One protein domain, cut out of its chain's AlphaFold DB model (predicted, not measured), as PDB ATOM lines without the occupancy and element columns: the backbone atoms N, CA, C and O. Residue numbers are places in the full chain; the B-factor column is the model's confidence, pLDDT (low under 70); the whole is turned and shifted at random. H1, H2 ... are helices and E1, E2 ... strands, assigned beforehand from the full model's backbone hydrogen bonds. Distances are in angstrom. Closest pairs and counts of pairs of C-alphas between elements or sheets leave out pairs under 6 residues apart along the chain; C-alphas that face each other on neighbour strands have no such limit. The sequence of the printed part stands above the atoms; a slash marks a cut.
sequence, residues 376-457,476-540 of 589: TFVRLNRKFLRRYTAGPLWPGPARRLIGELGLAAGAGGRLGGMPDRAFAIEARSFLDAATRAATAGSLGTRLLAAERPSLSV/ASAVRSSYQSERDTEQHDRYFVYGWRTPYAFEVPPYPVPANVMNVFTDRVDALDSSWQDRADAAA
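Overview. This is residues 376 to 457 and 476 to 540 of the 589 residues of an uncharacterized protein of Actinobacteria bacterium (UniProt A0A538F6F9). H5, the longest helix, is the middle of an up-and-down bundle of five helices, each running against the one before: H2, H6 and H7 pack round H5, and H1 packs on H2. The short H3 and H4 and the loop of residues 492 to 516 lie at one end, where residues 417 to 422 stick out; E1 and the short H8 lie at the other. The printed part has 147 residues, mostly helix, with eight named helices and one named strand in the order H1 H2 H3 H4 H5 E1 H6 H7 H8. It is compact, with a radius of gyration of the C-alphas of 16.9 A and spans of 52 by 39 by 26 A.

Arrangement. Start with H1, residues 376 to 390, which touches H2, residues 395 to 409, in a hairpin at a shallow tilt of 30 degrees; their closest C-alphas, Phe 384 and Pro 397, are 4.8 A apart. H3, residues 411 to 415, touches residues 428 to 435 alone of the hub H5, residues 428 to 450, closest at C-alphas Gly 412 and Leu 431, 5.3 A. H4, residues 421 to 426, is close to H3 but not clearly touching, 6.0 A between C-alphas 415 and 424. H5 touches H2 opposite ways, with C-alphas 409 and 435 closest at 4.0 A. E1, residues 454 to 457, pairs with no named strand. H6, residues 476 to 491, touches H5 opposite ways, closest at C-alphas 440 and 486, 5.0 A. H7, residues 517 to 533, touches H5 the same way at 27 degrees, a shallow tilt, closest at C-alphas 444 and 525, 6.0 A. H8, residues 536 to 540, and H7 meet only through their link. Every O i to N i+4 pair is within hydrogen-bond range in the helices except H2, with 10 of 11.

Along the chain. Find C-alpha 376 at (32.831, 10.102, 4.854), where H1 begins its 21.2 A. H5 runs 32.6 A from C-alpha 428 at (35.134, 13.466, 26.270), and H7 runs 24.6 A. H8 ends at C-alpha 540, (13.193, 36.430, -2.848).

Size, cuts and confidence. The C-alphas farthest apart, Val 457 and Pro 509, are 57.5 A apart. Residues 458 to 475 are not printed, and C-alphas 457 and 476 are 22.2 A apart across this cut. H6 to H7 is a long link. No printed residue is under 70 in pLDDT.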
ATOM      1  N   THR A 376      34.269  10.029   5.146       98.62
ATOM      2  CA  THR A 376      32.831  10.102   4.854       98.62
ATOM      3  C   THR A 376      32.353  11.540   4.737       98.62
ATOM      4  O   THR A 376      31.643  11.845   3.772       98.62
ATOM      5  N   PHE A 377      32.751  12.415   5.662       98.81
ATOM      6  CA  PHE A 377      32.408  13.835   5.630       98.81
ATOM      7  C   PHE A 377      32.932  14.498   4.353       98.81
ATOM      8  O   PHE A 377      32.128  15.040   3.594       98.81
ATOM      9  N   VAL A 378      34.221  14.338   4.031       98.75
ATOM     10  CA  VAL A 378      34.848  14.900   2.819       98.75
ATOM     11  C   VAL A 378      34.122  14.457   1.548       98.75
ATOM     12  O   VAL A 378      33.797  15.265   0.674       98.75
ATOM     13  N   ARG A 379      33.785  13.167   1.429       98.75
ATOM     14  CA  ARG A 379      33.023  12.662   0.276       98.75
ATOM     15  C   ARG A 379      31.629  13.291   0.186       98.75
ATOM     16  O   ARG A 379      31.150  13.575  -0.918       98.75
ATOM     17  N   LEU A 380      30.937  13.435   1.316       98.88
ATOM     18  CA  LEU A 380      29.576  13.968   1.365       98.88
ATOM     19  C   LEU A 380      29.547  15.476   1.110       98.88
ATOM     20  O   LEU A 380      28.718  15.912   0.307       98.88
ATOM     21  N   ASN A 381      30.467  16.242   1.700       98.62
ATOM     22  CA  ASN A 381      30.539  17.689   1.532       98.62
ATOM     23  C   ASN A 381      30.900  18.069   0.086       98.62
ATOM     24  O   ASN A 381      30.165  18.833  -0.536       98.62
ATOM     25  N   ARG A 382      31.878  17.396  -0.542       98.50
ATOM     26  CA  ARG A 382      32.246  17.622  -1.951       98.50
ATOM     27  C   ARG A 382      31.087  17.306  -2.886       98.50
ATOM     28  O   ARG A 382      30.874  17.979  -3.893       98.50
ATOM     29  N   LYS A 383      30.321  16.252  -2.578       98.56
ATOM     30  CA  LYS A 383      29.121  15.897  -3.347       98.56
ATOM     31  C   LYS A 383      28.005  16.920  -3.158       98.56
ATOM     32  O   LYS A 383      27.309  17.197  -4.132       98.56
ATOM     33  N   PHE A 384      27.815  17.434  -1.947       98.75
ATOM     34  CA  PHE A 384      26.838  18.477  -1.663       98.75
ATOM     35  C   PHE A 384      27.200  19.779  -2.377       98.75
ATOM     36  O   PHE A 384      26.432  20.185  -3.244       98.75
ATOM     37  N   LEU A 385      28.384  20.341  -2.129       98.56
ATOM     38  CA  LEU A 385      28.837  21.605  -2.716       98.56
ATOM     39  C   LEU A 385      28.808  21.576  -4.248       98.56
ATOM     40  O   LEU A 385      28.223  22.458  -4.866       98.56
ATOM     41  N   ARG A 386      29.320  20.507  -4.878       98.00
ATOM     42  CA  ARG A 386      29.249  20.353  -6.343       98.00
ATOM     43  C   ARG A 386      27.813  20.360  -6.859       98.00
ATOM     44  O   ARG A 386      27.536  20.894  -7.926       98.00
ATOM     45  N   ARG A 387      26.892  19.701  -6.151       97.38
ATOM     46  CA  ARG A 387      25.484  19.651  -6.566       97.38
ATOM     47  C   ARG A 387      24.777  20.968  -6.287       97.38
ATOM     48  O   ARG A 387      23.909  21.302  -7.075       97.38
ATOM     49  N   TYR A 388      25.154  21.672  -5.224       97.81
ATOM     50  CA  TYR A 388      24.628  22.979  -4.846       97.81
ATOM     51  C   TYR A 388      24.964  24.055  -5.881       97.81
ATOM     52  O   TYR A 388      24.092  24.835  -6.253       97.81
ATOM     53  N   THR A 389      26.197  24.057  -6.396       95.94
ATOM     54  CA  THR A 389      26.644  25.040  -7.392       95.94
ATOM     55  C   THR A 389      26.240  24.672  -8.820       95.94
ATOM     56  O   THR A 389      25.821  25.536  -9.582       95.94
ATOM     57  N   ALA A 390      26.316  23.392  -9.203       92.62
ATOM     58  CA  ALA A 390      26.127  22.989 -10.600       92.62
ATOM     59  C   ALA A 390      24.663  22.744 -11.007       92.62
ATOM     60  O   ALA A 390      24.357  22.682 -12.200       92.62
ATOM     61  N   GLY A 391      23.731  22.540 -10.067       90.75
ATOM     62  CA  GLY A 391      22.376  22.154 -10.460       90.75
ATOM     63  C   GLY A 391      21.336  22.016  -9.350       90.75
ATOM     64  O   GLY A 391      21.584  22.290  -8.185       90.75
ATOM     65  N   PRO A 392      20.128  21.551  -9.702       96.00
ATOM     66  CA  PRO A 392      18.996  21.550  -8.776       96.00
ATOM     67  C   PRO A 392      18.997  20.363  -7.793       96.00
ATOM     68  O   PRO A 392      18.244  20.342  -6.825       96.00
ATOM     69  N   LEU A 393      19.822  19.336  -8.021       96.88
ATOM     70  CA  LEU A 393      19.776  18.055  -7.294       96.88
ATOM     71  C   LEU A 393      20.654  18.022  -6.026       96.88
ATOM     72  O   LEU A 393      21.245  16.988  -5.699       96.88
ATOM     73  N   TRP A 394      20.748  19.141  -5.311       97.81
ATOM     74  CA  TRP A 394      21.471  19.274  -4.044       97.81
ATOM     75  C   TRP A 394      20.723  18.787  -2.780       97.81
ATOM     76  O   TRP A 394      21.420  18.336  -1.864       97.81
ATOM     77  N   PRO A 395      19.368  18.744  -2.687       98.12
ATOM     78  CA  PRO A 395      18.694  18.405  -1.421       98.12
ATOM     79  C   PRO A 395      18.995  16.992  -0.901       98.12
ATOM     80  O   PRO A 395      19.090  16.747   0.300       98.12
ATOM     81  N   GLY A 396      19.161  16.024  -1.808       97.56
ATOM     82  CA  GLY A 396      19.550  14.656  -1.456       97.56
ATOM     83  C   GLY A 396      20.945  14.584  -0.815       97.56
ATOM     84  O   GLY A 396      21.063  14.049   0.288       97.56
ATOM     85  N   PRO A 397      21.995  15.093  -1.488       98.56
ATOM     86  CA  PRO A 397      23.320  15.282  -0.901       98.56
ATOM     87  C   PRO A 397      23.323  16.031   0.439       98.56
ATOM     88  O   PRO A 397      23.923  15.518   1.378       98.56
ATOM     89  N   ALA A 398      22.602  17.154   0.557       98.62
ATOM     90  CA  ALA A 398      22.515  17.935   1.797       98.62
ATOM     91  C   ALA A 398      21.980  17.099   2.970       98.62
ATOM     92  O   ALA A 398      22.609  17.019   4.019       98.62
ATOM     93  N   ARG A 399      20.870  16.368   2.772       98.62
ATOM     94  CA  ARG A 399      20.319  15.472   3.808       98.62
ATOM     95  C   ARG A 399      21.295  14.380   4.243       98.62
ATOM     96  O   ARG A 399      21.303  14.004   5.409       98.62
ATOM     97  N   ARG A 400      22.100  13.843   3.318       98.75
ATOM     98  CA  ARG A 400      23.116  12.833   3.658       98.75
ATOM     99  C   ARG A 400      24.259  13.438   4.467       98.75
ATOM    100  O   ARG A 400      24.706  12.789   5.402       98.75
ATOM    101  N   LEU A 401      24.698  14.648   4.114       98.88
ATOM    102  CA  LEU A 401      25.722  15.385   4.853       98.88
ATOM    103  C   LEU A 401      25.245  15.722   6.273       98.88
ATOM    104  O   LEU A 401      25.897  15.319   7.227       98.88
ATOM    105  N   ILE A 402      24.062  16.332   6.414       98.88
ATOM    106  CA  ILE A 402      23.442  16.626   7.720       98.88
ATOM    107  C   ILE A 402      23.270  15.347   8.549       98.88
ATOM    108  O   ILE A 402      23.501  15.349   9.752       98.88
ATOM    109  N   GLY A 403      22.885  14.233   7.918       98.69
ATOM    110  CA  GLY A 403      22.751  12.950   8.607       98.69
ATOM    111  C   GLY A 403      24.070  12.385   9.139       98.69
ATOM    112  O   GLY A 403      24.053  11.718  10.168       98.69
ATOM    113  N   GLU A 404      25.196  12.630   8.464       98.75
ATOM    114  CA  GLU A 404      26.521  12.247   8.968       98.75
ATOM    115  C   GLU A 404      26.980  13.187  10.085       98.75
ATOM    116  O   GLU A 404      27.386  12.717  11.144       98.75
ATOM    117  N   LEU A 405      26.830  14.499   9.893       98.81
ATOM    118  CA  LEU A 405      27.169  15.505  10.900       98.81
ATOM    119  C   LEU A 405      26.357  15.308  12.187       98.81
ATOM    120  O   LEU A 405      26.913  15.344  13.274       98.81
ATOM    121  N   GLY A 406      25.070  14.971  12.088       98.62
ATOM    122  CA  GLY A 406      24.235  14.652  13.252       98.62
ATOM    123  C   GLY A 406      24.626  13.361  13.991       98.62
ATOM    124  O   GLY A 406      24.220  13.156  15.140       98.62
ATOM    125  N   LEU A 407      25.403  12.465  13.368       98.50
ATOM    126  CA  LEU A 407      25.994  11.333  14.086       98.50
ATOM    127  C   LEU A 407      27.172  11.793  14.946       98.50
ATOM    128  O   LEU A 407      27.212  11.391  16.103       98.50
ATOM    129  N   ALA A 408      28.066  12.625  14.399       98.06
ATOM    130  CA  ALA A 408      29.205  13.189  15.125       98.06
ATOM    131  C   ALA A 408      28.755  14.173  16.221       98.06
ATOM    132  O   ALA A 408      29.175  14.035  17.361       98.06
ATOM    133  N   ALA A 409      27.810  15.071  15.922       97.56
ATOM    134  CA  ALA A 409      27.280  16.031  16.893       97.56
ATOM    135  C   ALA A 409      26.541  15.372  18.064       97.56
ATOM    136  O   ALA A 409      26.577  15.835  19.193       97.56
ATOM    137  N   GLY A 410      25.861  14.254  17.805       96.06
ATOM    138  CA  GLY A 410      25.190  13.484  18.849       96.06
ATOM    139  C   GLY A 410      26.071  12.402  19.470       96.06
ATOM    140  O   GLY A 410      25.515  11.435  19.998       96.06
ATOM    141  N   ALA A 411      27.397  12.462  19.307       96.00
ATOM    142  CA  ALA A 411      28.284  11.400  19.762       96.00
ATOM    143  C   ALA A 411      28.420  11.376  21.283       96.00
ATOM    144  O   ALA A 411      28.219  10.305  21.850       96.00
ATOM    145  N   GLY A 412      28.629  12.523  21.942       92.06
ATOM    146  CA  GLY A 412      28.800  12.597  23.401       92.06
ATOM    147  C   GLY A 412      27.703  11.856  24.175       92.06
ATOM    148  O   GLY A 412      27.978  10.913  24.916       92.06
ATOM    149  N   GLY A 413      26.434  12.173  23.893       89.94
ATOM    150  CA  GLY A 413      25.298  11.523  24.559       89.94
ATOM    151  C   GLY A 413      25.124  10.031  24.236       89.94
ATOM    152  O   GLY A 413      24.600   9.279  25.052       89.94
ATOM    153  N   ARG A 414      25.552   9.564  23.055       90.19
ATOM    154  CA  ARG A 414      25.399   8.150  22.657       90.19
ATOM    155  C   ARG A 414      26.571   7.284  23.101       90.19
ATOM    156  O   ARG A 414      26.348   6.134  23.475       90.19
ATOM    157  N   LEU A 415      27.796   7.806  23.025       88.38
ATOM    158  CA  LEU A 415      29.003   7.077  23.410       88.38
ATOM    159  C   LEU A 415      29.114   6.923  24.929       88.38
ATOM    160  O   LEU A 415      29.669   5.928  25.377       88.38
ATOM    161  N   GLY A 416      28.462   7.779  25.726       81.38
ATOM    162  CA  GLY A 416      28.293   7.536  27.166       81.38
ATOM    163  C   GLY A 416      27.599   6.202  27.506       81.38
ATOM    164  O   GLY A 416      27.735   5.698  28.615       81.38
ATOM    165  N   GLY A 417      26.887   5.594  26.547       81.06
ATOM    166  CA  GLY A 417      26.284   4.263  26.668       81.06
ATOM    167  C   GLY A 417      27.145   3.107  26.136       81.06
ATOM    168  O   GLY A 417      26.593   2.024  25.894       81.06
ATOM    169  N   MET A 418      28.439   3.328  25.873       86.31
ATOM    170  CA  MET A 418      29.373   2.275  25.462       86.31
ATOM    171  C   MET A 418      29.581   1.242  26.581       86.31
ATOM    172  O   MET A 418      29.525   1.597  27.758       86.31
ATOM    173  N   PRO A 419      29.801  -0.044  26.233       83.00
ATOM    174  CA  PRO A 419      30.159  -1.062  27.224       83.00
ATOM    175  C   PRO A 419      31.456  -0.711  27.956       83.00
ATOM    176  O   PRO A 419      31.544  -0.878  29.168       83.00
ATOM    177  N   ASP A 420      32.429  -0.193  27.208       84.50
ATOM    178  CA  ASP A 420      33.663   0.354  27.748       84.50
ATOM    179  C   ASP A 420      33.463   1.832  28.097       84.50
ATOM    180  O   ASP A 420      33.312   2.685  27.217       84.50
ATOM    181  N   ARG A 421      33.417   2.119  29.399       88.50
ATOM    182  CA  ARG A 421      33.286   3.488  29.900       88.50
ATOM    183  C   ARG A 421      34.602   4.253  29.847       88.50
ATOM    184  O   ARG A 421      34.541   5.472  29.731       88.50
ATOM    185  N   ALA A 422      35.747   3.580  29.930       92.62
ATOM    186  CA  ALA A 422      37.042   4.246  29.964       92.62
ATOM    187  C   ALA A 422      37.339   4.909  28.613       92.62
ATOM    188  O   ALA A 422      37.595   6.111  28.575       92.62
ATOM    189  N   PHE A 423      37.073   4.197  27.510       93.31
ATOM    190  CA  PHE A 423      37.116   4.766  26.157       93.31
ATOM    191  C   PHE A 423      36.285   6.056  26.032       93.31
ATOM    192  O   PHE A 423      36.724   7.058  25.473       93.31
ATOM    193  N   ALA A 424      35.050   6.051  26.550       90.69
ATOM    194  CA  ALA A 424      34.161   7.211  26.470       90.69
ATOM    195  C   ALA A 424      34.598   8.371  27.385       90.69
ATOM    196  O   ALA A 424      34.287   9.527  27.091       90.69
ATOM    197  N   ILE A 425      35.283   8.074  28.493       92.88
ATOM    198  CA  ILE A 425      35.821   9.075  29.419       92.88
ATOM    199  C   ILE A 425      37.000   9.803  28.774       92.88
ATOM    200  O   ILE A 425      36.962  11.032  28.709       92.88
ATOM    201  N   GLU A 426      37.973   9.070  28.235       94.81
ATOM    202  CA  GLU A 426      39.126   9.642  27.527       94.81
ATOM    203  C   GLU A 426      38.691  10.452  26.289       94.81
ATOM    204  O   GLU A 426      39.228  11.517  25.996       94.81
ATOM    205  N   ALA A 427      37.634  10.014  25.594       95.31
ATOM    206  CA  ALA A 427      37.097  10.694  24.414       95.31
ATOM    207  C   ALA A 427      36.439  12.062  24.684       95.31
ATOM    208  O   ALA A 427      36.142  12.779  23.724       95.31
ATOM    209  N   ARG A 428      36.118  12.413  25.941       94.75
ATOM    210  CA  ARG A 428      35.134  13.466  26.270       94.75
ATOM    211  C   ARG A 428      35.428  14.810  25.608       94.75
ATOM    212  O   ARG A 428      34.566  15.337  24.910       94.75
ATOM    213  N   SER A 429      36.643  15.329  25.756       95.19
ATOM    214  CA  SER A 429      36.996  16.639  25.198       95.19
ATOM    215  C   SER A 429      36.914  16.669  23.667       95.19
ATOM    216  O   SER A 429      36.451  17.643  23.073       95.19
ATOM    217  N   PHE A 430      37.274  15.563  23.013       97.19
ATOM    218  CA  PHE A 430      37.177  15.415  21.561       97.19
ATOM    219  C   PHE A 430      35.739  15.177  21.081       97.19
ATOM    220  O   PHE A 430      35.402  15.504  19.942       97.19
ATOM    221  N   LEU A 431      34.863  14.622  21.923       96.81
ATOM    222  CA  LEU A 431      33.425  14.530  21.654       96.81
ATOM    223  C   LEU A 431      32.771  15.913  21.665       96.81
ATOM    224  O   LEU A 431      31.957  16.204  20.784       96.81
ATOM    225  N   ASP A 432      33.158  16.770  22.606       96.12
ATOM    226  CA  ASP A 432      32.650  18.140  22.700       96.12
ATOM    227  C   ASP A 432      33.122  18.986  21.509       96.12
ATOM    228  O   ASP A 432      32.309  19.642  20.850       96.12
ATOM    229  N   ALA A 433      34.406  18.887  21.145       97.25
ATOM    230  CA  ALA A 433      34.954  19.555  19.964       97.25
ATOM    231  C   ALA A 433      34.291  19.080  18.659       97.25
ATOM    232  O   ALA A 433      33.864  19.886  17.828       97.25
ATOM    233  N   ALA A 434      34.105  17.762  18.495       97.69
ATOM    234  CA  ALA A 434      33.370  17.205  17.359       97.69
ATOM    235  C   ALA A 434      31.908  17.671  17.326       97.69
ATOM    236  O   ALA A 434      31.341  17.802  16.238       97.69
ATOM    237  N   THR A 435      31.307  17.940  18.488       97.62
ATOM    238  CA  THR A 435      29.942  18.458  18.591       97.62
ATOM    239  C   THR A 435      29.831  19.870  18.047       97.62
ATOM    240  O   THR A 435      28.989  20.100  17.176       97.62
ATOM    241  N   ARG A 436      30.717  20.776  18.470       96.50
ATOM    242  CA  ARG A 436      30.801  22.146  17.937       96.50
ATOM    243  C   ARG A 436      31.033  22.138  16.426       96.50
ATOM    244  O   ARG A 436      30.205  22.632  15.661       96.50
ATOM    245  N   ALA A 437      32.067  21.430  15.967       98.12
ATOM    246  CA  ALA A 437      32.408  21.369  14.545       98.12
ATOM    247  C   ALA A 437      31.309  20.771  13.665       98.12
ATOM    248  O   ALA A 437      30.969  21.307  12.606       98.12
ATOM    249  N   ALA A 438      30.695  19.670  14.097       98.62
ATOM    250  CA  ALA A 438      29.618  19.064  13.330       98.62
ATOM    251  C   ALA A 438      28.325  19.904  13.348       98.62
ATOM    252  O   ALA A 438      27.546  19.847  12.384       98.62
ATOM    253  N   THR A 439      28.099  20.690  14.405       98.56
ATOM    254  CA  THR A 439      26.979  21.637  14.507       98.56
ATOM    255  C   THR A 439      27.179  22.810  13.555       98.56
ATOM    256  O   THR A 439      26.295  23.040  12.724       98.56
ATOM    257  N   ALA A 440      28.358  23.442  13.557       98.38
ATOM    258  CA  ALA A 440      28.733  24.479  12.593       98.38
ATOM    259  C   ALA A 440      28.559  23.985  11.145       98.38
ATOM    260  O   ALA A 440      27.834  24.590  10.353       98.38
ATOM    261  N   GLY A 441      29.095  22.805  10.811       98.69
ATOM    262  CA  GLY A 441      28.921  22.216   9.481       98.69
ATOM    263  C   GLY A 441      27.453  21.930   9.114       98.69
ATOM    264  O   GLY A 441      27.043  22.070   7.952       98.69
ATOM    265  N   SER A 442      26.620  21.538  10.088       98.81
ATOM    266  CA  SER A 442      25.184  21.319   9.865       98.81
ATOM    267  C   SER A 442      24.449  22.627   9.614       98.81
ATOM    268  O   SER A 442      23.606  22.675   8.715       98.81
ATOM    269  N   LEU A 443      24.752  23.667  10.389       98.81
ATOM    270  CA  LEU A 443      24.166  24.991  10.231       98.81
ATOM    271  C   LEU A 443      24.595  25.621   8.907       98.81
ATOM    272  O   LEU A 443      23.718  26.042   8.164       98.81
ATOM    273  N   GLY A 444      25.870  25.533   8.522       98.75
ATOM    274  CA  GLY A 444      26.341  25.992   7.212       98.75
ATOM    275  C   GLY A 444      25.661  25.262   6.048       98.75
ATOM    276  O   GLY A 444      25.220  25.869   5.074       98.75
ATOM    277  N   THR A 445      25.436  23.948   6.171       98.81
ATOM    278  CA  THR A 445      24.646  23.198   5.174       98.81
ATOM    279  C   THR A 445      23.187  23.675   5.112       98.81
ATOM    280  O   THR A 445      22.584  23.687   4.035       98.81
ATOM    281  N   ARG A 446      22.589  24.030   6.257       98.69
ATOM    282  CA  ARG A 446      21.211  24.542   6.349       98.69
ATOM    283  C   ARG A 446      21.092  25.986   5.867       98.69
ATOM    284  O   ARG A 446      20.054  26.301   5.293       98.69
ATOM    285  N   LEU A 447      22.124  26.805   6.060       98.81
ATOM    286  CA  LEU A 447      22.232  28.172   5.560       98.81
ATOM    287  C   LEU A 447      22.151  28.160   4.035       98.81
ATOM    288  O   LEU A 447      21.164  28.633   3.478       98.81
ATOM    289  N   LEU A 448      23.055  27.425   3.382       98.62
ATOM    290  CA  LEU A 448      23.016  27.236   1.931       98.62
ATOM    291  C   LEU A 448      21.664  26.666   1.455       98.62
ATOM    292  O   LEU A 448      21.138  27.033   0.410       98.62
ATOM    293  N   ALA A 449      21.045  25.764   2.222       98.00
ATOM    294  CA  ALA A 449      19.718  25.255   1.873       98.00
ATOM    295  C   ALA A 449      18.599  26.313   1.973       98.00
ATOM    296  O   ALA A 449      17.612  26.198   1.245       98.00
ATOM    297  N   ALA A 450      18.720  27.298   2.870       97.94
ATOM    298  CA  ALA A 450      17.767  28.395   3.046       97.94
ATOM    299  C   ALA A 450      17.881  29.461   1.939       97.94
ATOM    300  O   ALA A 450      16.879  30.077   1.589       97.94
ATOM    301  N   GLU A 451      19.058  29.594   1.324       98.31
ATOM    302  CA  GLU A 451      19.371  30.472   0.180       98.31
ATOM    303  C   GLU A 451      18.866  29.945  -1.180       98.31
ATOM    304  O   GLU A 451      19.255  30.409  -2.259       98.31
ATOM    305  N   ARG A 452      18.048  28.892  -1.173       97.88
ATOM    306  CA  ARG A 452      17.513  28.258  -2.382       97.88
ATOM    307  C   ARG A 452      15.996  28.155  -2.307       97.88
ATOM    308  O   ARG A 452      15.444  28.011  -1.214       97.88
ATOM    309  N   PRO A 453      15.292  28.151  -3.456       97.94
ATOM    310  CA  PRO A 453      13.843  28.059  -3.451       97.94
ATOM    311  C   PRO A 453      13.430  26.728  -2.838       97.94
ATOM    312  O   PRO A 453      13.992  25.671  -3.142       97.94
ATOM    313  N   SER A 454      12.415  26.754  -1.983       97.12
ATOM    314  CA  SER A 454      11.858  25.520  -1.446       97.12
ATOM    315  C   SER A 454      11.111  24.764  -2.547       97.12
ATOM    316  O   SER A 454      10.460  25.360  -3.404       97.12
ATOM    317  N   LEU A 455      11.194  23.434  -2.526       97.69
ATOM    318  CA  LEU A 455      10.413  22.568  -3.404       97.69
ATOM    319  C   LEU A 455      10.027  21.296  -2.655       97.69
ATOM    320  O   LEU A 455      10.886  20.516  -2.239       97.69
ATOM    321  N   SER A 456       8.726  21.057  -2.534       96.38
ATOM    322  CA  SER A 456       8.182  19.816  -1.991       96.38
ATOM    323  C   SER A 456       7.149  19.236  -2.944       96.38
ATOM    324  O   SER A 456       6.405  19.971  -3.591       96.38
ATOM    325  N   VAL A 457       7.121  17.910  -3.068       95.44
ATOM    326  CA  VAL A 457       6.129  17.211  -3.883       95.44
ATOM    327  C   VAL A 457       5.722  15.924  -3.177       95.44
ATOM    328  O   VAL A 457       6.579  15.132  -2.784       95.44
ATOM    329  N   ALA A 476      17.241  32.874   6.169       97.38
ATOM    330  CA  ALA A 476      18.663  32.673   5.890       97.38
ATOM    331  C   ALA A 476      19.529  33.431   6.911       97.38
ATOM    332  O   ALA A 476      20.425  32.835   7.503       97.38
ATOM    333  N   SER A 477      19.180  34.687   7.207       97.56
ATOM    334  CA  SER A 477      19.859  35.516   8.210       97.56
ATOM    335  C   SER A 477      19.850  34.887   9.608       97.56
ATOM    336  O   SER A 477      20.901  34.744  10.226       97.56
ATOM    337  N   ALA A 478      18.702  34.384  10.073       96.19
ATOM    338  CA  ALA A 478      18.616  33.719  11.376       96.19
ATOM    339  C   ALA A 478      19.525  32.476  11.478       96.19
ATOM    340  O   ALA A 478      20.167  32.243  12.505       96.19
ATOM    341  N   VAL A 479      19.608  31.672  10.408       98.06
ATOM    342  CA  VAL A 479      20.518  30.513  10.369       98.06
ATOM    343  C   VAL A 479      21.977  30.965  10.315       98.06
ATOM    344  O   VAL A 479      22.812  30.339  10.967       98.06
ATOM    345  N   ARG A 480      22.279  32.046   9.585       98.19
ATOM    346  CA  ARG A 480      23.623  32.625   9.475       98.19
ATOM    347  C   ARG A 480      24.174  33.041  10.832       98.19
ATOM    348  O   ARG A 480      25.285  32.638  11.154       98.19
ATOM    349  N   SER A 481      23.393  33.746  11.652       97.00
ATOM    350  CA  SER A 481      23.839  34.163  12.989       97.00
ATOM    351  C   SER A 481      24.191  32.967  13.881       97.00
ATOM    352  O   SER A 481      25.238  32.956  14.520       97.00
ATOM    353  N   SER A 482      23.358  31.918  13.879       96.88
ATOM    354  CA  SER A 482      23.659  30.687  14.631       96.88
ATOM    355  C   SER A 482      24.897  29.968  14.083       96.88
ATOM    356  O   SER A 482      25.707  29.447  14.840       96.88
ATOM    357  N   TYR A 483      25.036  29.921  12.757       98.38
ATOM    358  CA  TYR A 483      26.173  29.304  12.080       98.38
ATOM    359  C   TYR A 483      27.496  30.002  12.413       98.38
ATOM    360  O   TYR A 483      28.455  29.314  12.750       98.38
ATOM    361  N   GLN A 484      27.535  31.336  12.345       97.69
ATOM    362  CA  GLN A 484      28.726  32.133  12.647       97.69
ATOM    363  C   GLN A 484      29.175  31.919  14.093       97.69
ATOM    364  O   GLN A 484      30.326  31.573  14.317       97.69
ATOM    365  N   SER A 485      28.248  31.964  15.055       95.94
ATOM    366  CA  SER A 485      28.568  31.715  16.468       95.94
ATOM    367  C   SER A 485      29.197  30.332  16.715       95.94
ATOM    368  O   SER A 485      30.205  30.219  17.417       95.94
ATOM    369  N   GLU A 486      28.643  29.275  16.114       95.69
ATOM    370  CA  GLU A 486      29.185  27.914  16.252       95.69
ATOM    371  C   GLU A 486      30.527  27.748  15.532       95.69
ATOM    372  O   GLU A 486      31.412  27.053  16.031       95.69
ATOM    373  N   ARG A 487      30.699  28.390  14.371       96.50
ATOM    374  CA  ARG A 487      31.967  28.391  13.633       96.50
ATOM    375  C   ARG A 487      33.063  29.108  14.417       96.50
ATOM    376  O   ARG A 487      34.149  28.556  14.549       96.50
ATOM    377  N   ASP A 488      32.781  30.282  14.966       95.88
ATOM    378  CA  ASP A 488      33.760  31.051  15.738       95.88
ATOM    379  C   ASP A 488      34.195  30.266  16.981       95.88
ATOM    380  O   ASP A 488      35.385  30.145  17.267       95.88
ATOM    381  N   THR A 489      33.239  29.647  17.682       93.31
ATOM    382  CA  THR A 489      33.535  28.783  18.837       93.31
ATOM    383  C   THR A 489      34.371  27.569  18.429       93.31
ATOM    384  O   THR A 489      35.314  27.197  19.125       93.31
ATOM    385  N   GLU A 490      34.042  26.941  17.295       94.19
ATOM    386  CA  GLU A 490      34.803  25.818  16.757       94.19
ATOM    387  C   GLU A 490      36.249  26.206  16.465       94.19
ATOM    388  O   GLU A 490      37.138  25.487  16.915       94.19
ATOM    389  N   GLN A 491      36.496  27.330  15.792       92.62
ATOM    390  CA  GLN A 491      37.834  27.749  15.364       92.62
ATOM    391  C   GLN A 491      38.800  27.990  16.530       92.62
ATOM    392  O   GLN A 491      39.996  27.729  16.389       92.62
ATOM    393  N   HIS A 492      38.281  28.413  17.686       92.62
ATOM    394  CA  HIS A 492      39.061  28.663  18.904       92.62
ATOM    395  C   HIS A 492      39.204  27.431  19.812       92.62
ATOM    396  O   HIS A 492      39.814  27.513  20.877       92.62
ATOM    397  N   ASP A 493      38.655  26.276  19.421       93.88
ATOM    398  CA  ASP A 493      38.780  25.056  20.216       93.88
ATOM    399  C   ASP A 493      40.237  24.568  20.262       93.88
ATOM    400  O   ASP A 493      40.893  24.418  19.229       93.88
ATOM    401  N   ARG A 494      40.739  24.266  21.458       94.31
ATOM    402  CA  ARG A 494      42.077  23.685  21.623       94.31
ATOM    403  C   ARG A 494      42.158  22.228  21.159       94.31
ATOM    404  O   ARG A 494      43.255  21.753  20.892       94.31
ATOM    405  N   TYR A 495      41.033  21.514  21.079       96.00
ATOM    406  CA  TYR A 495      40.978  20.114  20.664       96.00
ATOM    407  C   TYR A 495      40.705  20.007  19.161       96.00
ATOM    408  O   TYR A 495      39.633  20.354  18.661       96.00
ATOM    409  N   PHE A 496      41.681  19.492  18.420       95.62
ATOM    410  CA  PHE A 496      41.639  19.422  16.967       95.62
ATOM    411  C   PHE A 496      40.912  18.170  16.476       95.62
ATOM    412  O   PHE A 496      41.421  17.049  16.526       95.62
ATOM    413  N   VAL A 497      39.731  18.391  15.904       97.69
ATOM    414  CA  VAL A 497      38.928  17.415  15.154       97.69
ATOM    415  C   VAL A 497      38.783  17.881  13.705       97.69
ATOM    416  O   VAL A 497      38.895  19.064  13.414       97.69
ATOM    417  N   TYR A 498      38.528  16.962  12.779       98.25
ATOM    418  CA  TYR A 498      38.534  17.187  11.329       98.25
ATOM    419  C   TYR A 498      39.881  17.683  10.768       98.25
ATOM    420  O   TYR A 498      39.939  18.224   9.664       98.25
ATOM    421  N   GLY A 499      40.977  17.401  11.471       95.75
ATOM    422  CA  GLY A 499      42.346  17.622  11.002       95.75
ATOM    423  C   GLY A 499      43.061  18.739  11.751       95.75
ATOM    424  O   GLY A 499      42.590  19.226  12.778       95.75
ATOM    425  N   TRP A 500      44.220  19.128  11.233       93.75
ATOM    426  CA  TRP A 500      45.074  20.154  11.824       93.75
ATOM    427  C   TRP A 500      44.560  21.560  11.513       93.75
ATOM    428  O   TRP A 500      44.121  21.827  10.396       93.75
ATOM    429  N   ARG A 501      44.629  22.470  12.492       91.75
ATOM    430  CA  ARG A 501      44.326  23.904  12.296       91.75
ATOM    431  C   ARG A 501      45.569  24.776  12.138       91.75
ATOM    432  O   ARG A 501      45.461  25.977  11.926       91.75
ATOM    433  N   THR A 502      46.736  24.161  12.210       91.94
ATOM    434  CA  THR A 502      48.035  24.764  11.937       91.94
ATOM    435  C   THR A 502      48.545  24.292  10.574       91.94
ATOM    436  O   THR A 502      48.143  23.224  10.111       91.94
ATOM    437  N   PRO A 503      49.429  25.056   9.908       92.12
ATOM    438  CA  PRO A 503      50.023  24.641   8.632       92.12
ATOM    439  C   PRO A 503      51.061  23.512   8.775       92.12
ATOM    440  O   PRO A 503      51.373  22.836   7.794       92.12
ATOM    441  N   TYR A 504      51.569  23.287   9.990       92.12
ATOM    442  CA  TYR A 504      52.536  22.239  10.325       92.12
ATOM    443  C   TYR A 504      52.086  21.465  11.568       92.12
ATOM    444  O   TYR A 504      51.399  22.024  12.430       92.12
ATOM    445  N   ALA A 505      52.480  20.194  11.661       90.06
ATOM    446  CA  ALA A 505      52.387  19.438  12.908       90.06
ATOM    447  C   ALA A 505      53.405  19.974  13.934       90.06
ATOM    448  O   ALA A 505      54.455  20.483  13.542       90.06
ATOM    449  N   PHE A 506      53.133  19.809  15.233       86.94
ATOM    450  CA  PHE A 506      54.056  20.192  16.320       86.94
ATOM    451  C   PHE A 506      55.202  19.180  16.539       86.94
ATOM    452  O   PHE A 506      55.885  19.193  17.558       86.94
ATOM    453  N   GLU A 507      55.401  18.302  15.559       86.12
ATOM    454  CA  GLU A 507      56.356  17.200  15.558       86.12
ATOM    455  C   GLU A 507      57.794  17.699  15.381       86.12
ATOM    456  O   GLU A 507      58.024  18.828  14.943       86.12
ATOM    457  N   VAL A 508      58.772  16.844  15.690       80.69
ATOM    458  CA  VAL A 508      60.198  17.167  15.551       80.69
ATOM    459  C   VAL A 508      60.882  16.154  14.616       80.69
ATOM    460  O   VAL A 508      61.015  14.986  14.983       80.69
ATOM    461  N   PRO A 509      61.348  16.571  13.419       85.81
ATOM    462  CA  PRO A 509      61.139  17.888  12.810       85.81
ATOM    463  C   PRO A 509      59.670  18.107  12.389       85.81
ATOM    464  O   PRO A 509      58.973  17.141  12.063       85.81
ATOM    465  N   PRO A 510      59.195  19.364  12.340       88.81
ATOM    466  CA  PRO A 510      57.831  19.656  11.919       88.81
ATOM    467  C   PRO A 510      57.661  19.374  10.425       88.81
ATOM    468  O   PRO A 510      58.557  19.632   9.619       88.81
ATOM    469  N   TYR A 511      56.484  18.886  10.041       91.00
ATOM    470  CA  TYR A 511      56.135  18.598   8.649       91.00
ATOM    471  C   TYR A 511      54.805  19.253   8.260       91.00
ATOM    472  O   TYR A 511      53.951  19.489   9.124       91.00
ATOM    473  N   PRO A 512      54.614  19.588   6.968       93.94
ATOM    474  CA  PRO A 512      53.402  20.244   6.505       93.94
ATOM    475  C   PRO A 512      52.195  19.320   6.632       93.94
ATOM    476  O   PRO A 512      52.254  18.133   6.297       93.94
ATOM    477  N   VAL A 513      51.074  19.885   7.061       95.00
ATOM    478  CA  VAL A 513      49.814  19.159   7.228       95.00
ATOM    479  C   VAL A 513      48.704  19.787   6.384       95.00
ATOM    480  O   VAL A 513      48.699  20.999   6.160       95.00
ATOM    481  N   PRO A 514      47.745  18.991   5.875       95.75
ATOM    482  CA  PRO A 514      46.591  19.536   5.176       95.75
ATOM    483  C   PRO A 514      45.743  20.413   6.098       95.75
ATOM    484  O   PRO A 514      45.594  20.116   7.283       95.75
ATOM    485  N   ALA A 515      45.105  21.430   5.520       95.44
ATOM    486  CA  ALA A 515      44.135  22.251   6.233       95.44
ATOM    487  C   ALA A 515      42.977  21.409   6.797       95.44
ATOM    488  O   ALA A 515      42.519  20.450   6.161       95.44
ATOM    489  N   ASN A 516      42.463  21.823   7.958       97.75
ATOM    490  CA  ASN A 516      41.291  21.230   8.590       97.75
ATOM    491  C   ASN A 516      40.124  21.131   7.594       97.75
ATOM    492  O   ASN A 516      39.683  22.128   7.012       97.75
ATOM    493  N   VAL A 517      39.598  19.922   7.391       98.56
ATOM    494  CA  VAL A 517      38.596  19.685   6.347       98.56
ATOM    495  C   VAL A 517      37.226  20.274   6.691       98.56
ATOM    496  O   VAL A 517      36.426  20.474   5.771       98.56
ATOM    497  N   MET A 518      36.939  20.540   7.973       98.56
ATOM    498  CA  MET A 518      35.754  21.297   8.385       98.56
ATOM    499  C   MET A 518      35.923  22.772   8.034       98.56
ATOM    500  O   MET A 518      35.041  23.308   7.367       98.56
ATOM    501  N   ASN A 519      37.070  23.379   8.358       97.94
ATOM    502  CA  ASN A 519      37.351  24.782   8.031       97.94
ATOM    503  C   ASN A 519      37.249  25.018   6.522       97.94
ATOM    504  O   ASN A 519      36.489  25.872   6.079       97.94
ATOM    505  N   VAL A 520      37.877  24.156   5.711       98.31
ATOM    506  CA  VAL A 520      37.771  24.215   4.241       98.31
ATOM    507  C   VAL A 520      36.311  24.147   3.765       98.31
ATOM    508  O   VAL A 520      35.938  24.773   2.770       98.31
ATOM    509  N   PHE A 521      35.465  23.368   4.443       98.81
ATOM    510  CA  PHE A 521      34.042  23.305   4.125       98.81
ATOM    511  C   PHE A 521      33.305  24.590   4.525       98.81
ATOM    512  O   PHE A 521      32.542  25.103   3.706       98.81
ATOM    513  N   THR A 522      33.526  25.108   5.734       98.62
ATOM    514  CA  THR A 522      32.876  26.328   6.232       98.62
ATOM    515  C   THR A 522      33.331  27.577   5.483       98.62
ATOM    516  O   THR A 522      32.497  28.389   5.112       98.62
ATOM    517  N   ASP A 523      34.602  27.679   5.096       98.56
ATOM    518  CA  ASP A 523      35.098  28.791   4.272       98.56
ATOM    519  C   ASP A 523      34.410  28.801   2.902       98.56
ATOM    520  O   ASP A 523      34.084  29.846   2.334       98.56
ATOM    521  N   ARG A 524      34.111  27.608   2.366       98.69
ATOM    522  CA  ARG A 524      33.330  27.496   1.135       98.69
ATOM    523  C   ARG A 524      31.854  27.836   1.341       98.69
ATOM    524  O   ARG A 524      31.227  28.293   0.385       98.69
ATOM    525  N   VAL A 525      31.292  27.583   2.523       98.81
ATOM    526  CA  VAL A 525      29.943  28.040   2.884       98.81
ATOM    527  C   VAL A 525      29.918  29.564   2.920       98.81
ATOM    528  O   VAL A 525      29.095  30.136   2.216       98.81
ATOM    529  N   ASP A 526      30.859  30.203   3.616       98.69
ATOM    530  CA  ASP A 526      30.956  31.663   3.724       98.69
ATOM    531  C   ASP A 526      31.050  32.325   2.351       98.69
ATOM    532  O   ASP A 526      30.276  33.220   2.030       98.69
ATOM    533  N   ALA A 527      31.933  31.827   1.480       98.56
ATOM    534  CA  ALA A 527      32.074  32.371   0.130       98.56
ATOM    535  C   ALA A 527      30.778  32.273  -0.701       98.56
ATOM    536  O   ALA A 527      30.513  33.118  -1.557       98.56
ATOM    537  N   LEU A 528      29.982  31.218  -0.495       98.38
ATOM    538  CA  LEU A 528      28.706  31.034  -1.190       98.38
ATOM    539  C   LEU A 528      27.596  31.905  -0.598       98.38
ATOM    540  O   LEU A 528      26.823  32.465  -1.373       98.38
ATOM    541  N   ASP A 529      27.547  32.019   0.728       98.50
ATOM    542  CA  ASP A 529      26.599  32.862   1.451       98.50
ATOM    543  C   ASP A 529      26.825  34.341   1.118       98.50
ATOM    544  O   ASP A 529      25.893  35.009   0.673       98.50
ATOM    545  N   SER A 530      28.066  34.837   1.198       98.19
ATOM    546  CA  SER A 530      28.407  36.214   0.809       98.19
ATOM    547  C   SER A 530      27.976  36.525  -0.627       98.19
ATOM    548  O   SER A 530      27.319  37.527  -0.874       98.19
ATOM    549  N   SER A 531      28.230  35.614  -1.577       97.00
ATOM    550  CA  SER A 531      27.794  35.780  -2.976       97.00
ATOM    551  C   SER A 531      26.268  35.734  -3.170       97.00
ATOM    552  O   SER A 531      25.745  36.202  -4.190       97.00
ATOM    553  N   TRP A 532      25.536  35.099  -2.253       98.00
ATOM    554  CA  TRP A 532      24.079  35.067  -2.292       98.00
ATOM    555  C   TRP A 532      23.464  36.333  -1.694       98.00
ATOM    556  O   TRP A 532      22.456  36.795  -2.226       98.00
ATOM    557  N   GLN A 533      24.069  36.907  -0.649       97.75
ATOM    558  CA  GLN A 533      23.573  38.106   0.035       97.75
ATOM    559  C   GLN A 533      23.357  39.281  -0.930       97.75
ATOM    560  O   GLN A 533      22.272  39.859  -0.926       97.75
ATOM    561  N   ASP A 534      24.291  39.522  -1.856       95.75
ATOM    562  CA  ASP A 534      24.178  40.565  -2.894       95.75
ATOM    563  C   ASP A 534      22.955  40.401  -3.817       95.75
ATOM    564  O   ASP A 534      22.552  41.317  -4.530       95.75
ATOM    565  N   ARG A 535      22.368  39.199  -3.854       96.50
ATOM    566  CA  ARG A 535      21.240  38.836  -4.723       96.50
ATOM    567  C   ARG A 535      20.040  38.322  -3.934       96.50
ATOM    568  O   ARG A 535      19.136  37.740  -4.536       96.50
ATOM    569  N   ALA A 536      20.015  38.517  -2.616       97.75
ATOM    570  CA  ALA A 536      18.981  37.978  -1.740       97.75
ATOM    571  C   ALA A 536      17.583  38.494  -2.115       97.75
ATOM    572  O   ALA A 536      16.655  37.693  -2.251       97.75
ATOM    573  N   ASP A 537      17.447  39.795  -2.380       97.56
ATOM    574  CA  ASP A 537      16.175  40.414  -2.782       97.56
ATOM    575  C   ASP A 537      15.701  39.905  -4.146       97.56
ATOM    576  O   ASP A 537      14.541  39.518  -4.322       97.56
ATOM    577  N   ALA A 538      16.624  39.806  -5.107       97.81
ATOM    578  CA  ALA A 538      16.341  39.219  -6.411       97.81
ATOM    579  C   ALA A 538      15.901  37.753  -6.273       97.81
ATOM    580  O   ALA A 538      14.924  37.344  -6.902       97.81
ATOM    581  N   ALA A 539      16.554  36.967  -5.416       97.75
ATOM    582  CA  ALA A 539      16.174  35.584  -5.147       97.75
ATOM    583  C   ALA A 539      14.777  35.500  -4.505       97.75
ATOM    584  O   ALA A 539      13.957  34.677  -4.915       97.75
ATOM    585  N   ALA A 540      14.475  36.379  -3.548       97.88
ATOM    586  CA  ALA A 540      13.193  36.430  -2.848       97.88
ATOM    587  C   ALA A 540      12.021  36.891  -3.738       97.88
ATOM    588  O   ALA A 540      10.871  36.528  -3.480       97.88
TER     589      ALA A 540